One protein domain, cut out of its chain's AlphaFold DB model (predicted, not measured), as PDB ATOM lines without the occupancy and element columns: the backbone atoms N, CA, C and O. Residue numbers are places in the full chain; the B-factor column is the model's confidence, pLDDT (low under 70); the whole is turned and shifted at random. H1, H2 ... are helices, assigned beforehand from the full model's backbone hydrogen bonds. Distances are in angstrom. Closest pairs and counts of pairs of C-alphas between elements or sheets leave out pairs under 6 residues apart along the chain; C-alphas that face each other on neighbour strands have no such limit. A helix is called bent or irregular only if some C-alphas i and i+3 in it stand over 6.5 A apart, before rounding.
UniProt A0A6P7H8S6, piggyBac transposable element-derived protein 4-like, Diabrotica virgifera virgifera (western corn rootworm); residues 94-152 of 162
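This is residues 94 to 152 of the 162 residues of the protein "piggyBac transposable element-derived protein 4-like" of Diabrotica virgifera virgifera (western corn rootworm) (UniProt A0A6P7H8S6). One long helix, H1, makes the long axis, and a second helix, H2, begins beside it past its middle and slants away, like the stem of a lopsided T, so that residues 141 to 151 of H2 stick out. The link from the far end of H1 folds back to the start of H2, and a tail, residues 94 to 100, turns back into the start of H1. The printed part has 59 residues with two named helices, H1 then H2, and no named strand; the class is all helix. The whole is loose, with a radius of gyration of the C-alphas of 14.0 A, and flat, spanning 44 by 27 by 14 A.

H1, residues 101 to 124, measures 35.4 A from its first C-alpha at (133.787, 145.776, 175.041) to its last at (151.080, 115.695, 182.267). H2, residues 133 to 151, measures 26.9 A and ends with C-alpha 151 at (143.679, 126.426, 156.616). H2 is neither bent nor irregular, but only just: C-alphas 136 and 139 are 6.2 A apart.

H1 touches H2 with residues 114 to 118 alone, and H2 touches H1 with residues 133 to 137 alone. Their closest C-alphas, those of Ser 118 and Tyr 136, are 6.7 A apart. The helices run opposite ways at a steep tilt of 67 degrees, with centres 13.9 A apart. O i to N i+4 pairs are within hydrogen-bond range in 19 of 20 cases in H1 and 13 of 15 in H2.

The two C-alphas farthest apart, those of Thr 99 and Lys 128, are 43.7 A apart. Residues 97 to 102 stand free, and so do residues 141 to 152, of which 141 to 151 belong to H2. The link from H1 to H2 is short, with 8 residues, and the printed part has no cut. The mean pLDDT of the printed part is 89.9; one printed residue, Lys 128, is under 70.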
ATOM      1  N   LEU A  94     146.866 140.711 176.436       79.25
ATOM      2  CA  LEU A  94     146.613 141.047 175.034       79.25
ATOM      3  C   LEU A  94     145.739 142.302 174.908       79.25
ATOM      4  O   LEU A  94     145.020 142.449 173.914       79.25
ATOM      5  N   ASP A  95     145.751 143.188 175.912       75.94
ATOM      6  CA  ASP A  95     144.872 144.357 175.939       75.94
ATOM      7  C   ASP A  95     145.174 145.281 174.754       75.94
ATOM      8  O   ASP A  95     146.227 145.911 174.635       75.94
ATOM      9  N   ARG A  96     144.218 145.332 173.828       81.00
ATOM     10  CA  ARG A  96     144.253 146.176 172.638       81.00
ATOM     11  C   ARG A  96     143.170 147.225 172.784       81.00
ATOM     12  O   ARG A  96     142.003 146.889 173.000       81.00
ATOM     13  N   LYS A  97     143.536 148.496 172.577       85.44
ATOM     14  CA  LYS A  97     142.573 149.605 172.540       85.44
ATOM     15  C   LYS A  97     141.443 149.266 171.567       85.44
ATOM     16  O   LYS A  97     141.666 149.065 170.374       85.44
ATOM     17  N   SER A  98     140.223 149.188 172.086       87.31
ATOM     18  CA  SER A  98     139.029 148.947 171.287       87.31
ATOM     19  C   SER A  98     137.815 149.618 171.908       87.31
ATOM     20  O   SER A  98     137.639 149.593 173.123       87.31
ATOM     21  N   THR A  99     136.949 150.161 171.055       91.94
ATOM     22  CA  THR A  99     135.633 150.690 171.436       91.94
ATOM     23  C   THR A  99     134.612 149.583 171.717       91.94
ATOM     24  O   THR A  99     133.575 149.837 172.320       91.94
ATOM     25  N   LYS A 100     134.886 148.338 171.296       93.56
ATOM     26  CA  LYS A 100     133.976 147.196 171.454       93.56
ATOM     27  C   LYS A 100     134.349 146.370 172.691       93.56
ATOM     28  O   LYS A 100     135.340 145.642 172.664       93.56
ATOM     29  N   TRP A 101     133.529 146.432 173.745       93.50
ATOM     30  CA  TRP A 101     133.787 145.776 175.041       93.50
ATOM     31  C   TRP A 101     134.001 144.255 174.943       93.50
ATOM     32  O   TRP A 101     134.868 143.709 175.625       93.50
ATOM     33  N   TRP A 102     133.284 143.571 174.044       94.25
ATOM     34  CA  TRP A 102     133.369 142.115 173.887       94.25
ATOM     35  C   TRP A 102     134.757 141.632 173.452       94.25
ATOM     36  O   TRP A 102     135.129 140.498 173.743       94.25
ATOM     37  N   ARG A 103     135.563 142.484 172.797       91.94
ATOM     38  CA  ARG A 103     136.936 142.123 172.413       91.94
ATOM     39  C   ARG A 103     137.824 141.917 173.632       91.94
ATOM     40  O   ARG A 103     138.632 140.997 173.632       91.94
ATOM     41  N   LYS A 104     137.639 142.728 174.679       90.19
ATOM     42  CA  LYS A 104     138.365 142.562 175.945       90.19
ATOM     43  C   LYS A 104     138.014 141.230 176.600       90.19
ATOM     44  O   LYS A 104     138.911 140.492 176.988       90.19
ATOM     45  N   VAL A 105     136.724 140.889 176.638       92.25
ATOM     46  CA  VAL A 105     136.250 139.598 177.164       92.25
ATOM     47  C   VAL A 105     136.839 138.434 176.371       92.25
ATOM     48  O   VAL A 105     137.386 137.511 176.967       92.25
ATOM     49  N   PHE A 106     136.817 138.506 175.037       93.06
ATOM     50  CA  PHE A 106     137.412 137.485 174.177       93.06
ATOM     51  C   PHE A 106     138.899 137.256 174.484       93.06
ATOM     52  O   PHE A 106     139.307 136.118 174.698       93.06
ATOM     53  N   TYR A 107     139.709 138.318 174.547       91.44
ATOM     54  CA  TYR A 107     141.142 138.179 174.818       91.44
ATOM     55  C   TYR A 107     141.429 137.651 176.227       91.44
ATOM     56  O   TYR A 107     142.327 136.826 176.386       91.44
ATOM     57  N   LYS A 108     140.642 138.049 177.237       91.50
ATOM     58  CA  LYS A 108     140.759 137.492 178.593       91.50
ATOM     59  C   LYS A 108     140.433 135.997 178.625       91.50
ATOM     60  O   LYS A 108     141.200 135.235 179.203       91.50
ATOM     61  N   LEU A 109     139.361 135.565 177.956       93.81
ATOM     62  CA  LEU A 109     138.997 134.144 177.859       93.81
ATOM     63  C   LEU A 109     140.043 133.328 177.088       93.81
ATOM     64  O   LEU A 109     140.370 132.210 177.490       93.81
ATOM     65  N   LEU A 110     140.602 133.889 176.013       93.31
ATOM     66  CA  LEU A 110     141.685 133.261 175.258       93.31
ATOM     67  C   LEU A 110     142.918 133.052 176.146       93.31
ATOM     68  O   LEU A 110     143.423 131.938 176.237       93.31
ATOM     69  N   MET A 111     143.363 134.095 176.852       92.62
ATOM     70  CA  MET A 111     144.517 134.001 177.750       92.62
ATOM     71  C   MET A 111     144.278 133.039 178.915       92.62
ATOM     72  O   MET A 111     145.158 132.239 179.228       92.62
ATOM     73  N   ALA A 112     143.083 133.050 179.513       94.12
ATOM     74  CA  ALA A 112     142.706 132.083 180.542       94.12
ATOM     75  C   ALA A 112     142.781 130.639 180.016       94.12
ATOM     76  O   ALA A 112     143.335 129.765 180.683       94.12
ATOM     77  N   SER A 113     142.304 130.394 178.792       94.88
ATOM     78  CA  SER A 113     142.370 129.074 178.148       94.88
ATOM     79  C   SER A 113     143.812 128.606 177.946       94.88
ATOM     80  O   SER A 113     144.132 127.456 178.237       94.88
ATOM     81  N   VAL A 114     144.701 129.505 177.513       94.06
ATOM     82  CA  VAL A 114     146.124 129.198 177.302       94.06
ATOM     83  C   VAL A 114     146.867 128.954 178.623       94.06
ATOM     84  O   VAL A 114     147.723 128.075 178.716       94.06
ATOM     85  N   ILE A 115     146.533 129.687 179.687       93.81
ATOM     86  CA  ILE A 115     147.100 129.435 181.019       93.81
ATOM     87  C   ILE A 115     146.630 128.081 181.549       93.81
ATOM     88  O   ILE A 115     147.456 127.305 182.032       93.81
ATOM     89  N   ASN A 116     145.345 127.760 181.399       94.69
ATOM     90  CA  ASN A 116     144.800 126.459 181.787       94.69
ATOM     91  C   ASN A 116     145.478 125.319 181.017       94.69
ATOM     92  O   ASN A 116     145.888 124.331 181.627       94.69
ATOM     93  N   SER A 117     145.687 125.469 179.706       95.00
ATOM     94  CA  SER A 117     146.395 124.461 178.912       95.00
ATOM     95  C   SER A 117     147.863 124.311 179.330       95.00
ATOM     96  O   SER A 117     148.369 123.192 179.360       95.00
ATOM     97  N   SER A 118     148.534 125.396 179.742       93.06
ATOM     98  CA  SER A 118     149.897 125.335 180.295       93.06
ATOM     99  C   SER A 118     149.972 124.582 181.631       93.06
ATOM    100  O   SER A 118     150.941 123.862 181.891       93.06
ATOM    101  N   ILE A 119     148.937 124.716 182.470       92.06
ATOM    102  CA  ILE A 119     148.827 124.003 183.748       92.06
ATOM    103  C   ILE A 119     148.656 122.511 183.465       92.06
ATOM    104  O   ILE A 119     149.439 121.713 183.973       92.06
ATOM    105  N   ILE A 120     147.713 122.147 182.589       93.88
ATOM    106  CA  ILE A 120     147.485 120.755 182.169       93.88
ATOM    107  C   ILE A 120     148.763 120.151 181.580       93.88
ATOM    108  O   ILE A 120     149.166 119.058 181.970       93.88
ATOM    109  N   PHE A 121     149.443 120.876 180.689       92.75
ATOM    110  CA  PHE A 121     150.716 120.442 180.119       92.75
ATOM    111  C   PHE A 121     151.760 120.158 181.209       92.75
ATOM    112  O   PHE A 121     152.426 119.126 181.177       92.75
ATOM    113  N   SER A 122     151.870 121.034 182.208       89.88
ATOM    114  CA  SER A 122     152.817 120.866 183.318       89.88
ATOM    115  C   SER A 122     152.484 119.665 184.214       89.88
ATOM    116  O   SER A 122     153.401 118.987 184.686       89.88
ATOM    117  N   GLU A 123     151.195 119.387 184.438       90.69
ATOM    118  CA  GLU A 123     150.732 118.213 185.193       90.69
ATOM    119  C   GLU A 123     151.024 116.909 184.432       90.69
ATOM    120  O   GLU A 123     151.589 115.981 185.008       90.69
ATOM    121  N   ILE A 124     150.763 116.860 183.119       91.44
ATOM    122  CA  ILE A 124     151.080 115.695 182.267       91.44
ATOM    123  C   ILE A 124     152.587 115.390 182.274       91.44
ATOM    124  O   ILE A 124     152.998 114.230 182.305       91.44
ATOM    125  N   GLN A 125     153.434 116.422 182.307       87.38
ATOM    126  CA  GLN A 125     154.894 116.275 182.390       87.38
ATOM    127  C   GLN A 125     155.396 115.925 183.810       87.38
ATOM    128  O   GLN A 125     156.600 115.996 184.083       87.38
ATOM    129  N   ASN A 126     154.499 115.547 184.734       79.69
ATOM    130  CA  ASN A 126     154.790 115.201 186.131       79.69
ATOM    131  C   ASN A 126     155.605 116.274 186.872       79.69
ATOM    132  O   ASN A 126     156.441 115.951 187.714       79.69
ATOM    133  N   LYS A 127     155.437 117.557 186.515       70.44
ATOM    134  CA  LYS A 127     156.196 118.688 187.089       70.44
ATOM    135  C   LYS A 127     157.727 118.536 187.018       70.44
ATOM    136  O   LYS A 127     158.436 119.324 187.643       70.44
ATOM    137  N   LYS A 128     158.254 117.580 186.234       67.31
ATOM    138  CA  LYS A 128     159.696 117.274 186.147       67.31
ATOM    139  C   LYS A 128     160.505 118.457 185.615       67.31
ATOM    140  O   LYS A 128     161.664 118.628 185.976       67.31
ATOM    141  N   LYS A 129     159.880 119.300 184.788       70.25
ATOM    142  CA  LYS A 129     160.395 120.610 184.382       70.25
ATOM    143  C   LYS A 129     159.307 121.662 184.550       70.25
ATOM    144  O   LYS A 129     158.251 121.570 183.930       70.25
ATOM    145  N   LYS A 130     159.585 122.692 185.353       78.56
ATOM    146  CA  LYS A 130     158.791 123.923 185.345       78.56
ATOM    147  C   LYS A 130     159.093 124.659 184.044       78.56
ATOM    148  O   LYS A 130     160.175 125.220 183.904       78.56
ATOM    149  N   VAL A 131     158.162 124.626 183.096       86.38
ATOM    150  CA  VAL A 131     158.276 125.390 181.849       86.38
ATOM    151  C   VAL A 131     157.788 126.816 182.115       86.38
ATOM    152  O   VAL A 131     156.639 126.990 182.532       86.38
ATOM    153  N   PRO A 132     158.628 127.851 181.926       90.50
ATOM    154  CA  PRO A 132     158.194 129.238 182.013       90.50
ATOM    155  C   PRO A 132     157.040 129.517 181.047       90.50
ATOM    156  O   PRO A 132     157.059 129.051 179.909       90.50
ATOM    157  N   LEU A 133     156.069 130.333 181.468       90.12
ATOM    158  CA  LEU A 133     154.869 130.612 180.672       90.12
ATOM    159  C   LEU A 133     155.211 131.120 179.260       90.12
ATOM    160  O   LEU A 133     154.625 130.646 178.297       90.12
ATOM    161  N   LEU A 134     156.215 131.989 179.105       91.75
ATOM    162  CA  LEU A 134     156.658 132.457 177.785       91.75
ATOM    163  C   LEU A 134     157.121 131.323 176.860       91.75
ATOM    164  O   LEU A 134     156.781 131.319 175.680       91.75
ATOM    165  N   GLN A 135     157.872 130.357 177.396       92.06
ATOM    166  CA  GLN A 135     158.366 129.209 176.628       92.06
ATOM    167  C   GLN A 135     157.230 128.273 176.205       92.06
ATOM    168  O   GLN A 135     157.373 127.547 175.228       92.06
ATOM    169  N   TYR A 136     156.102 128.304 176.916       93.06
ATOM    170  CA  TYR A 136     154.874 127.637 176.495       93.06
ATOM    171  C   TYR A 136     154.093 128.465 175.458       93.06
ATOM    172  O   TYR A 136     153.594 127.919 174.479       93.06
ATOM    173  N   LEU A 137     154.011 129.788 175.640       93.50
ATOM    174  CA  LEU A 137     153.243 130.690 174.777       93.50
ATOM    175  C   LEU A 137     153.792 130.795 173.352       93.50
ATOM    176  O   LEU A 137     153.006 130.792 172.407       93.50
ATOM    177  N   VAL A 138     155.114 130.905 173.192       94.56
ATOM    178  CA  VAL A 138     155.739 131.123 171.875       94.56
ATOM    179  C   VAL A 138     155.423 129.979 170.897       94.56
ATOM    180  O   VAL A 138     154.841 130.270 169.849       94.56
ATOM    181  N   PRO A 139     155.655 128.692 171.231       95.44
ATOM    182  CA  PRO A 139     155.315 127.589 170.331       95.44
ATOM    183  C   PRO A 139     153.817 127.488 170.032       95.44
ATOM    184  O   PRO A 139     153.429 127.182 168.907       95.44
ATOM    185  N   VAL A 140     152.954 127.768 171.019       94.88
ATOM    186  CA  VAL A 140     151.496 127.779 170.818       94.88
ATOM    187  C   VAL A 140     151.107 128.847 169.796       94.88
ATOM    188  O   VAL A 140     150.346 128.569 168.870       94.88
ATOM    189  N   ALA A 141     151.651 130.059 169.920       94.06
ATOM    190  CA  ALA A 141     151.392 131.139 168.976       94.06
ATOM    191  C   ALA A 141     151.889 130.795 167.562       94.06
ATOM    192  O   ALA A 141     151.151 130.980 166.593       94.06
ATOM    193  N   GLU A 142     153.102 130.254 167.435       96.25
ATOM    194  CA  GLU A 142     153.677 129.835 166.152       96.25
ATOM    195  C   GLU A 142     152.828 128.758 165.462       96.25
ATOM    196  O   GLU A 142     152.523 128.880 164.272       96.25
ATOM    197  N   GLN A 143     152.381 127.743 166.207       95.56
ATOM    198  CA  GLN A 143     151.522 126.679 165.681       95.56
ATOM    199  C   GLN A 143     150.156 127.208 165.242       95.56
ATOM    200  O   GLN A 143     149.693 126.864 164.155       95.56
ATOM    201  N   LEU A 144     149.530 128.088 166.032       93.50
ATOM    202  CA  LEU A 144     148.257 128.716 165.666       93.50
ATOM    203  C   LEU A 144     148.386 129.573 164.399       93.50
ATOM    204  O   LEU A 144     147.510 129.531 163.534       93.50
ATOM    205  N   ILE A 145     149.481 130.325 164.257       94.38
ATOM    206  CA  ILE A 145     149.761 131.119 163.052       94.38
ATOM    207  C   ILE A 145     149.969 130.202 161.843       94.38
ATOM    208  O   ILE A 145     149.405 130.460 160.778       94.38
ATOM    209  N   SER A 146     150.764 129.141 161.996       95.12
ATOM    210  CA  SER A 146     151.037 128.171 160.934       95.12
ATOM    211  C   SER A 146     149.755 127.483 160.455       95.12
ATOM    212  O   SER A 146     149.456 127.494 159.259       95.12
ATOM    213  N   LEU A 147     148.932 126.997 161.389       93.75
ATOM    214  CA  LEU A 147     147.642 126.372 161.095       93.75
ATOM    215  C   LEU A 147     146.669 127.349 160.426       93.75
ATOM    216  O   LEU A 147     145.970 126.995 159.479       93.75
ATOM    217  N   GLY A 148     146.641 128.604 160.877       92.31
ATOM    218  CA  GLY A 148     145.846 129.648 160.240       92.31
ATOM    219  C   GLY A 148     146.259 129.888 158.786       92.31
ATOM    220  O   GLY A 148     145.395 130.047 157.927       92.31
ATOM    221  N   ARG A 149     147.565 129.865 158.485       90.44
ATOM    222  CA  ARG A 149     148.082 130.023 157.113       90.44
ATOM    223  C   ARG A 149     147.730 128.845 156.209       90.44
ATOM    224  O   ARG A 149     147.407 129.083 155.051       90.44
ATOM    225  N   SER A 150     147.789 127.612 156.712       90.25
ATOM    226  CA  SER A 150     147.464 126.418 155.917       90.25
ATOM    227  C   SER A 150     145.961 126.247 155.686       90.25
ATOM    228  O   SER A 150     145.552 125.788 154.624       90.25
ATOM    229  N   THR A 151     145.136 126.636 156.661       88.50
ATOM    230  CA  THR A 151     143.679 126.426 156.616       88.50
ATOM    231  C   THR A 151     142.943 127.574 155.926       88.50
ATOM    232  O   THR A 151     141.855 127.390 155.382       88.50
ATOM    233  N   ALA A 152     143.507 128.785 155.935       81.88
ATOM    234  CA  ALA A 152     142.864 129.928 155.307       81.88
ATOM    235  C   ALA A 152     142.856 129.785 153.777       81.88
ATOM    236  O   ALA A 152     143.858 130.010 153.102       81.88
TER     237      ALA A 152